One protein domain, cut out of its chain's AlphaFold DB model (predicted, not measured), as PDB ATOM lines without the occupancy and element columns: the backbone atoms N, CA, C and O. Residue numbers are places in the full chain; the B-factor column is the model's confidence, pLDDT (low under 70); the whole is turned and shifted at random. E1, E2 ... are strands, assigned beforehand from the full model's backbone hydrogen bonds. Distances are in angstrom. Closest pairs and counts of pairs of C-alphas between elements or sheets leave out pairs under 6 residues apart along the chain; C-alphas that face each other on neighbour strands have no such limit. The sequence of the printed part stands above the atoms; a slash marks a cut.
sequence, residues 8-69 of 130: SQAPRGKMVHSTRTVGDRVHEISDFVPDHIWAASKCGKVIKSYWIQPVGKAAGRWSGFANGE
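AT A GLANCE: This is residues 8 to 69 of the 130 residues of an uncharacterized protein of Agrobacterium sp. RC10-4-1 (UniProt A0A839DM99). Two two-stranded hairpins stand end to end: the long E1-E2 arm, then E3-E4, beside which the unnamed residues 53 to 69 loop out to one side and fold back. The 62 printed residues hold four named strands, E1 to E4 in order, and no named helix; the class is all strand, with 30 residues in named elements, under half. Both sheets are antiparallel. The whole is only just loose, close to extended, with a radius of gyration of the C-alphas of 15.7 A and spans of 53 by 26 by 20 A.

IN THESE COORDINATES: E1, residues 14 to 22, starts at C-alpha (6.559, -20.951, 23.721) and is 23.7 A long. E2, residues 25 to 33, is 23.3 A long. E3 is residues 36 to 40, 12.9 A. E4, residues 46 to 52, 17.8 A, ends at C-alpha (2.552, -12.878, 16.159).

HOW THE PARTS SIT: E1 and E2 form a hairpin at 155 degrees; N 16 and O 31 are within hydrogen-bond range at 2.8 A. E2 runs on into E3 at 16 degrees. E3 and E4 form a hairpin at 129 degrees, with N 37 and O 49 at 2.9 A. Residues 51 to 52 of E4 pair antiparallel with 61 to 62. E1 and E4 are apart.

THE WHOLE: The C-alphas farthest apart, of Asp 24 and Cys 43, are 52.7 A apart. The printed part has no cut, and its three links between strands are tight. Residue 25 is under pLDDT 70.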
ATOM      1  N   SER A   8      11.600 -21.279   8.840       92.50
ATOM      2  CA  SER A   8      10.937 -22.360   9.576       92.50
ATOM      3  C   SER A   8      11.664 -22.671  10.887       92.50
ATOM      4  O   SER A   8      11.021 -23.036  11.867       92.50
ATOM      5  N   GLN A   9      12.977 -22.424  10.918       94.12
ATOM      6  CA  GLN A   9      13.849 -22.612  12.079       94.12
ATOM      7  C   GLN A   9      13.859 -21.412  13.032       94.12
ATOM      8  O   GLN A   9      14.461 -21.480  14.104       94.12
ATOM      9  N   ALA A  10      13.235 -20.293  12.652       94.56
ATOM     10  CA  ALA A  10      13.211 -19.104  13.490       94.56
ATOM     11  C   ALA A  10      12.369 -19.357  14.754       94.56
ATOM     12  O   ALA A  10      11.232 -19.832  14.642       94.56
ATOM     13  N   PRO A  11      12.877 -19.022  15.955       94.06
ATOM     14  CA  PRO A  11      12.143 -19.230  17.193       94.06
ATOM     15  C   PRO A  11      10.899 -18.338  17.209       94.06
ATOM     16  O   PRO A  11      10.975 -17.132  16.976       94.06
ATOM     17  N   ARG A  12       9.734 -18.946  17.449       94.00
ATOM     18  CA  ARG A  12       8.441 -18.243  17.445       94.00
ATOM     19  C   ARG A  12       7.938 -17.908  18.845       94.00
ATOM     20  O   ARG A  12       7.028 -17.099  18.962       94.00
ATOM     21  N   GLY A  13       8.522 -18.484  19.891       90.88
ATOM     22  CA  GLY A  13       8.007 -18.417  21.255       90.88
ATOM     23  C   GLY A  13       7.449 -19.746  21.743       90.88
ATOM     24  O   GLY A  13       7.421 -20.744  21.015       90.88
ATOM     25  N   LYS A  14       7.021 -19.755  23.004       90.38
ATOM     26  CA  LYS A  14       6.559 -20.951  23.721       90.38
ATOM     27  C   LYS A  14       5.331 -20.617  24.566       90.38
ATOM     28  O   LYS A  14       5.216 -19.511  25.087       90.38
ATOM     29  N   MET A  15       4.431 -21.587  24.715       87.06
ATOM     30  CA  MET A  15       3.361 -21.516  25.715       87.06
ATOM     31  C   MET A  15       3.968 -21.800  27.088       87.06
ATOM     32  O   MET A  15       4.633 -22.821  27.264       87.06
ATOM     33  N   VAL A  16       3.760 -20.901  28.044       87.94
ATOM     34  CA  VAL A  16       4.229 -21.050  29.422       87.94
ATOM     35  C   VAL A  16       3.008 -21.133  30.331       87.94
ATOM     36  O   VAL A  16       2.174 -20.231  30.347       87.94
ATOM     37  N   HIS A  17       2.908 -22.228  31.084       81.56
ATOM     38  CA  HIS A  17       1.916 -22.390  32.141       81.56
ATOM     39  C   HIS A  17       2.491 -21.784  33.420       81.56
ATOM     40  O   HIS A  17       3.500 -22.265  33.936       81.56
ATOM     41  N   SER A  18       1.891 -20.698  33.892       77.56
ATOM     42  CA  SER A  18       2.302 -19.996  35.100       77.56
ATOM     43  C   SER A  18       1.169 -20.015  36.112       77.56
ATOM     44  O   SER A  18       0.012 -19.754  35.783       77.56
ATOM     45  N   THR A  19       1.496 -20.321  37.361       79.94
ATOM     46  CA  THR A  19       0.563 -20.200  38.476       79.94
ATOM     47  C   THR A  19       0.740 -18.827  39.105       79.94
ATOM     48  O   THR A  19       1.807 -18.479  39.610       79.94
ATOM     49  N   ARG A  20      -0.316 -18.016  39.073       70.75
ATOM     50  CA  ARG A  20      -0.346 -16.737  39.782       70.75
ATOM     51  C   ARG A  20      -1.320 -16.843  40.941       70.75
ATOM     52  O   ARG A  20      -2.526 -16.967  40.746       70.75
ATOM     53  N   THR A  21      -0.794 -16.762  42.153       72.94
ATOM     54  CA  THR A  21      -1.619 -16.640  43.353       72.94
ATOM     55  C   THR A  21      -2.074 -15.189  43.479       72.94
ATOM     56  O   THR A  21      -1.252 -14.280  43.607       72.94
ATOM     57  N   VAL A  22      -3.384 -14.956  43.388       73.56
ATOM     58  CA  VAL A  22      -3.998 -13.641  43.613       73.56
ATOM     59  C   VAL A  22      -4.906 -13.781  44.831       73.56
ATOM     60  O   VAL A  22      -5.984 -14.365  44.752       73.56
ATOM     61  N   GLY A  23      -4.444 -13.285  45.979       80.00
ATOM     62  CA  GLY A  23      -5.105 -13.525  47.264       80.00
ATOM     63  C   GLY A  23      -4.978 -14.989  47.689       80.00
ATOM     64  O   GLY A  23      -3.880 -15.531  47.674       80.00
ATOM     65  N   ASP A  24      -6.096 -15.625  48.038       76.25
ATOM     66  CA  ASP A  24      -6.147 -17.014  48.530       76.25
ATOM     67  C   ASP A  24      -6.468 -18.040  47.420       76.25
ATOM     68  O   ASP A  24      -6.787 -19.200  47.676       76.25
ATOM     69  N   ARG A  25      -6.450 -17.606  46.152       64.44
ATOM     70  CA  ARG A  25      -6.763 -18.447  44.990       64.44
ATOM     71  C   ARG A  25      -5.560 -18.541  44.062       64.44
ATOM     72  O   ARG A  25      -4.990 -17.531  43.645       64.44
ATOM     73  N   VAL A  26      -5.196 -19.775  43.721       78.06
ATOM     74  CA  VAL A  26      -4.195 -20.074  42.696       78.06
ATOM     75  C   VAL A  26      -4.893 -20.060  41.342       78.06
ATOM     76  O   VAL A  26      -5.803 -20.850  41.102       78.06
ATOM     77  N   HIS A  27      -4.477 -19.149  40.466       77.25
ATOM     78  CA  HIS A  27      -4.933 -19.104  39.085       77.25
ATOM     79  C   HIS A  27      -3.868 -19.716  38.182       77.25
ATOM     80  O   HIS A  27      -2.724 -19.263  38.167       77.25
ATOM     81  N   GLU A  28      -4.253 -20.738  37.425       78.81
ATOM     82  CA  GLU A  28      -3.437 -21.259  36.336       78.81
ATOM     83  C   GLU A  28      -3.648 -20.384  35.099       78.81
ATOM     84  O   GLU A  28      -4.776 -20.182  34.642       78.81
ATOM     85  N   ILE A  29      -2.557 -19.820  34.590       81.69
ATOM     86  CA  ILE A  29      -2.540 -18.955  33.418       81.69
ATOM     87  C   ILE A  29      -1.666 -19.635  32.369       81.69
ATOM     88  O   ILE A  29      -0.542 -20.046  32.651       81.69
ATOM     89  N   SER A  30      -2.185 -19.769  31.152       83.06
ATOM     90  CA  SER A  30      -1.405 -20.198  29.994       83.06
ATOM     91  C   SER A  30      -1.123 -18.965  29.143       83.06
ATOM     92  O   SER A  30      -2.020 -18.466  28.465       83.06
ATOM     93  N   ASP A  31       0.107 -18.457  29.217       84.94
ATOM     94  CA  ASP A  31       0.536 -17.261  28.491       84.94
ATOM     95  C   ASP A  31       1.490 -17.647  27.356       84.94
ATOM     96  O   ASP A  31       2.402 -18.462  27.523       84.94
ATOM     97  N   PHE A  32       1.308 -17.040  26.183       87.06
ATOM     98  CA  PHE A  32       2.267 -17.169  25.092       87.06
ATOM     99  C   PHE A  32       3.415 -16.178  25.284       87.06
ATOM    100  O   PHE A  32       3.209 -14.964  25.254       87.06
ATOM    101  N   VAL A  33       4.634 -16.694  25.436       90.19
ATOM    102  CA  VAL A  33       5.849 -15.881  25.546       90.19
ATOM    103  C   VAL A  33       6.565 -15.883  24.192       90.19
ATOM    104  O   VAL A  33       7.110 -16.919  23.800       90.19
ATOM    105  N   PRO A  34       6.568 -14.758  23.449       92.62
ATOM    106  CA  PRO A  34       7.212 -14.687  22.145       92.62
ATOM    107  C   PRO A  34       8.740 -14.633  22.266       92.62
ATOM    108  O   PRO A  34       9.295 -13.839  23.029       92.62
ATOM    109  N   ASP A  35       9.425 -15.426  21.442       94.44
ATOM    110  CA  ASP A  35      10.871 -15.312  21.258       94.44
ATOM    111  C   ASP A  35      11.194 -14.192  20.267       94.44
ATOM    112  O   ASP A  35      10.476 -13.959  19.288       94.44
ATOM    113  N   HIS A  36      12.299 -13.495  20.525       95.62
ATOM    114  CA  HIS A  36      12.745 -12.386  19.694       95.62
ATOM    115  C   HIS A  36      13.891 -12.798  18.772       95.62
ATOM    116  O   HIS A  36      14.778 -13.568  19.144       95.62
ATOM    117  N   ILE A  37      13.901 -12.206  17.582       96.50
ATOM    118  CA  ILE A  37      14.960 -12.340  16.583       96.50
ATOM    119  C   ILE A  37      15.386 -10.966  16.071       96.50
ATOM    120  O   ILE A  37      14.619  -9.997  16.113       96.50
ATOM    121  N   TRP A  38      16.594 -10.896  15.527       97.06
ATOM    122  CA  TRP A  38      16.934  -9.857  14.563       97.06
ATOM    123  C   TRP A  38      16.500 -10.327  13.180       97.06
ATOM    124  O   TRP A  38      16.945 -11.375  12.715       97.06
ATOM    125  N   ALA A  39      15.635  -9.558  12.532       97.19
ATOM    126  CA  ALA A  39      15.082  -9.861  11.221       97.19
ATOM    127  C   ALA A  39      15.613  -8.865  10.186       97.19
ATOM    128  O   ALA A  39      15.497  -7.653  10.376       97.19
ATOM    129  N   ALA A  40      16.177  -9.376   9.092       97.00
ATOM    130  CA  ALA A  40      16.559  -8.570   7.940       97.00
ATOM    131  C   ALA A  40      15.370  -8.457   6.978       97.00
ATOM    132  O   ALA A  40      14.752  -9.462   6.618       97.00
ATOM    133  N   SER A  41      15.034  -7.239   6.564       95.44
ATOM    134  CA  SER A  41      13.964  -6.970   5.608       95.44
ATOM    135  C   SER A  41      14.495  -6.836   4.181       95.44
ATOM    136  O   SER A  41      15.664  -6.518   3.952       95.44
ATOM    137  N   LYS A  42      13.603  -6.996   3.197       94.06
ATOM    138  CA  LYS A  42      13.934  -6.801   1.775       94.06
ATOM    139  C   LYS A  42      14.403  -5.378   1.443       94.06
ATOM    140  O   LYS A  42      15.071  -5.176   0.440       94.06
ATOM    141  N   CYS A  43      14.045  -4.390   2.269       90.56
ATOM    142  CA  CYS A  43      14.444  -2.992   2.092       90.56
ATOM    143  C   CYS A  43      15.779  -2.649   2.776       90.56
ATOM    144  O   CYS A  43      16.094  -1.471   2.933       90.56
ATOM    145  N   GLY A  44      16.549  -3.658   3.198       92.94
ATOM    146  CA  GLY A  44      17.884  -3.480   3.772       92.94
ATOM    147  C   GLY A  44      17.891  -3.036   5.235       92.94
ATOM    148  O   GLY A  44      18.933  -2.632   5.743       92.94
ATOM    149  N   LYS A  45      16.749  -3.100   5.932       95.69
ATOM    150  CA  LYS A  45      16.663  -2.768   7.362       95.69
ATOM    151  C   LYS A  45      16.821  -4.027   8.208       95.69
ATOM    152  O   LYS A  45      16.348  -5.094   7.829       95.69
ATOM    153  N   VAL A  46      17.422  -3.880   9.385       95.94
ATOM    154  CA  VAL A  46      17.457  -4.920  10.420       95.94
ATOM    155  C   VAL A  46      16.646  -4.437  11.611       95.94
ATOM    156  O   VAL A  46      16.911  -3.360  12.140       95.94
ATOM    157  N   ILE A  47      15.642  -5.213  12.013       96.12
ATOM    158  CA  ILE A  47      14.719  -4.850  13.094       96.12
ATOM    159  C   ILE A  47      14.590  -5.978  14.115       96.12
ATOM    160  O   ILE A  47      14.716  -7.157  13.778       96.12
ATOM    161  N   LYS A  48      14.311  -5.619  15.372       96.44
ATOM    162  CA  LYS A  48      13.887  -6.582  16.393       96.44
ATOM    163  C   LYS A  48      12.470  -7.034  16.050       96.44
ATOM    164  O   LYS A  48      11.576  -6.199  15.931       96.44
ATOM    165  N   SER A  49      12.269  -8.334  15.898       96.50
ATOM    166  CA  SER A  49      10.981  -8.918  15.531       96.50
ATOM    167  C   SER A  49      10.653 -10.115  16.418       96.50
ATOM    168  O   SER A  49      11.532 -10.688  17.058       96.50
ATOM    169  N   TYR A  50       9.375 -10.469  16.466       96.94
ATOM    170  CA  TYR A  50       8.848 -11.655  17.133       96.94
ATOM    171  C   TYR A  50       7.644 -12.184  16.351       96.94
ATOM    172  O   TYR A  50       7.036 -11.451  15.560       96.94
ATOM    173  N   TRP A  51       7.305 -13.457  16.551       95.50
ATOM    174  CA  TRP A  51       6.167 -14.070  15.874       95.50
ATOM    175  C   TRP A  51       4.850 -13.677  16.544       95.50
ATOM    176  O   TRP A  51       4.650 -13.888  17.740       95.50
ATOM    177  N   ILE A  52       3.931 -13.133  15.754       93.31
ATOM    178  CA  ILE A  52       2.552 -12.878  16.159       93.31
ATOM    179  C   ILE A  52       1.736 -14.097  15.732       93.31
ATOM    180  O   ILE A  52       1.645 -14.406  14.539       93.31
ATOM    181  N   GLN A  53       1.159 -14.798  16.709       92.44
ATOM    182  CA  GLN A  53       0.324 -15.966  16.448       92.44
ATOM    183  C   GLN A  53      -0.912 -15.593  15.610       92.44
ATOM    184  O   GLN A  53      -1.416 -14.472  15.713       92.44
ATOM    185  N   PRO A  54      -1.411 -16.518  14.771       91.44
ATOM    186  CA  PRO A  54      -2.681 -16.324  14.088       91.44
ATOM    187  C   PRO A  54      -3.817 -16.165  15.107       91.44
ATOM    188  O   PRO A  54      -3.896 -16.919  16.076       91.44
ATOM    189  N   VAL A  55      -4.711 -15.204  14.870       88.56
ATOM    190  CA  VAL A  55      -5.893 -14.956  15.710       88.56
ATOM    191  C   VAL A  55      -7.121 -14.841  14.811       88.56
ATOM    192  O   VAL A  55      -7.183 -13.993  13.917       88.56
ATOM    193  N   GLY A  56      -8.112 -15.705  15.038       90.06
ATOM    194  CA  GLY A  56      -9.322 -15.767  14.217       90.06
ATOM    195  C   GLY A  56      -9.001 -16.055  12.747       90.06
ATOM    196  O   GLY A  56      -8.461 -17.107  12.422       90.06
ATOM    197  N   LYS A  57      -9.336 -15.115  11.852       88.88
ATOM    198  CA  LYS A  57      -9.061 -15.215  10.404       88.88
ATOM    199  C   LYS A  57      -7.703 -14.634   9.989       88.88
ATOM    200  O   LYS A  57      -7.331 -14.742   8.824       88.88
ATOM    201  N   ALA A  58      -6.983 -13.977  10.900       87.06
ATOM    202  CA  ALA A  58      -5.690 -13.384  10.587       87.06
ATOM    203  C   ALA A  58      -4.590 -14.455  10.601       87.06
ATOM    204  O   ALA A  58      -4.418 -15.160  11.596       87.06
ATOM    205  N   ALA A  59      -3.826 -14.546   9.511       90.25
ATOM    206  CA  ALA A  59      -2.633 -15.383   9.456       90.25
ATOM    207  C   ALA A  59      -1.550 -14.860  10.413       90.25
ATOM    208  O   ALA A  59      -1.442 -13.654  10.652       90.25
ATOM    209  N   GLY A  60      -0.735 -15.774  10.940       91.69
ATOM    210  CA  GLY A  60       0.422 -15.407  11.750       91.69
ATOM    211  C   GLY A  60       1.458 -14.655  10.917       91.69
ATOM    212  O   GLY A  60       1.592 -14.894   9.714       91.69
ATOM    213  N   ARG A  61       2.173 -13.725  11.549       94.62
ATOM    214  CA  ARG A  61       3.162 -12.878  10.869       94.62
ATOM    215  C   ARG A  61       4.288 -12.456  11.799       94.62
ATOM    216  O   ARG A  61       4.140 -12.465  13.018       94.62
ATOM    217  N   TRP A  62       5.393 -12.016  11.213       95.62
ATOM    218  CA  TRP A  62       6.481 -11.386  11.952       95.62
ATOM    219  C   TRP A  62       6.145  -9.927  12.277       95.62
ATOM    220  O   TRP A  62       5.681  -9.175  11.420       95.62
ATOM    221  N   SER A  63       6.374  -9.516  13.525       95.44
ATOM    222  CA  SER A  63       6.194  -8.124  13.946       95.44
ATOM    223  C   SER A  63       7.123  -7.188  13.158       95.44
ATOM    224  O   SER A  63       8.283  -7.520  12.913       95.44
ATOM    225  N   GLY A  64       6.612  -6.029  12.737       93.94
ATOM    226  CA  GLY A  64       7.342  -5.080  11.888       93.94
ATOM    227  C   GLY A  64       7.326  -5.394  10.386       93.94
ATOM    228  O   GLY A  64       7.905  -4.631   9.616       93.94
ATOM    229  N   PHE A  65       6.642  -6.463   9.960       94.00
ATOM    230  CA  PHE A  65       6.410  -6.795   8.552       94.00
ATOM    231  C   PHE A  65       4.925  -6.652   8.197       94.00
ATOM    232  O   PHE A  65       4.043  -6.876   9.035       94.00
ATOM    233  N   ALA A  66       4.639  -6.256   6.954       89.38
ATOM    234  CA  ALA A  66       3.272  -6.193   6.448       89.38
ATOM    235  C   ALA A  66       2.646  -7.600   6.348       89.38
ATOM    236  O   ALA A  66       3.336  -8.619   6.379       89.38
ATOM    237  N   ASN A  67       1.319  -7.673   6.207       85.38
ATOM    238  CA  ASN A  67       0.638  -8.955   6.006       85.38
ATOM    239  C   ASN A  67       1.173  -9.658   4.747       85.38
ATOM    240  O   ASN A  67       1.172  -9.077   3.665       85.38
ATOM    241  N   GLY A  68       1.611 -10.911   4.901       85.25
ATOM    242  CA  GLY A  68       2.205 -11.703   3.818       85.25
ATOM    243  C   GLY A  68       3.672 -11.378   3.522       85.25
ATOM    244  O   GLY A  68       4.284 -12.058   2.704       85.25
ATOM    245  N   GLU A  69       4.257 -10.382   4.188       91.81
ATOM    246  CA  GLU A  69       5.679 -10.087   4.076       91.81
ATOM    247  C   GLU A  69       6.477 -10.864   5.126       91.81
ATOM    248  O   GLU A  69       6.072 -10.995   6.284       91.81
TER     249      GLU A  69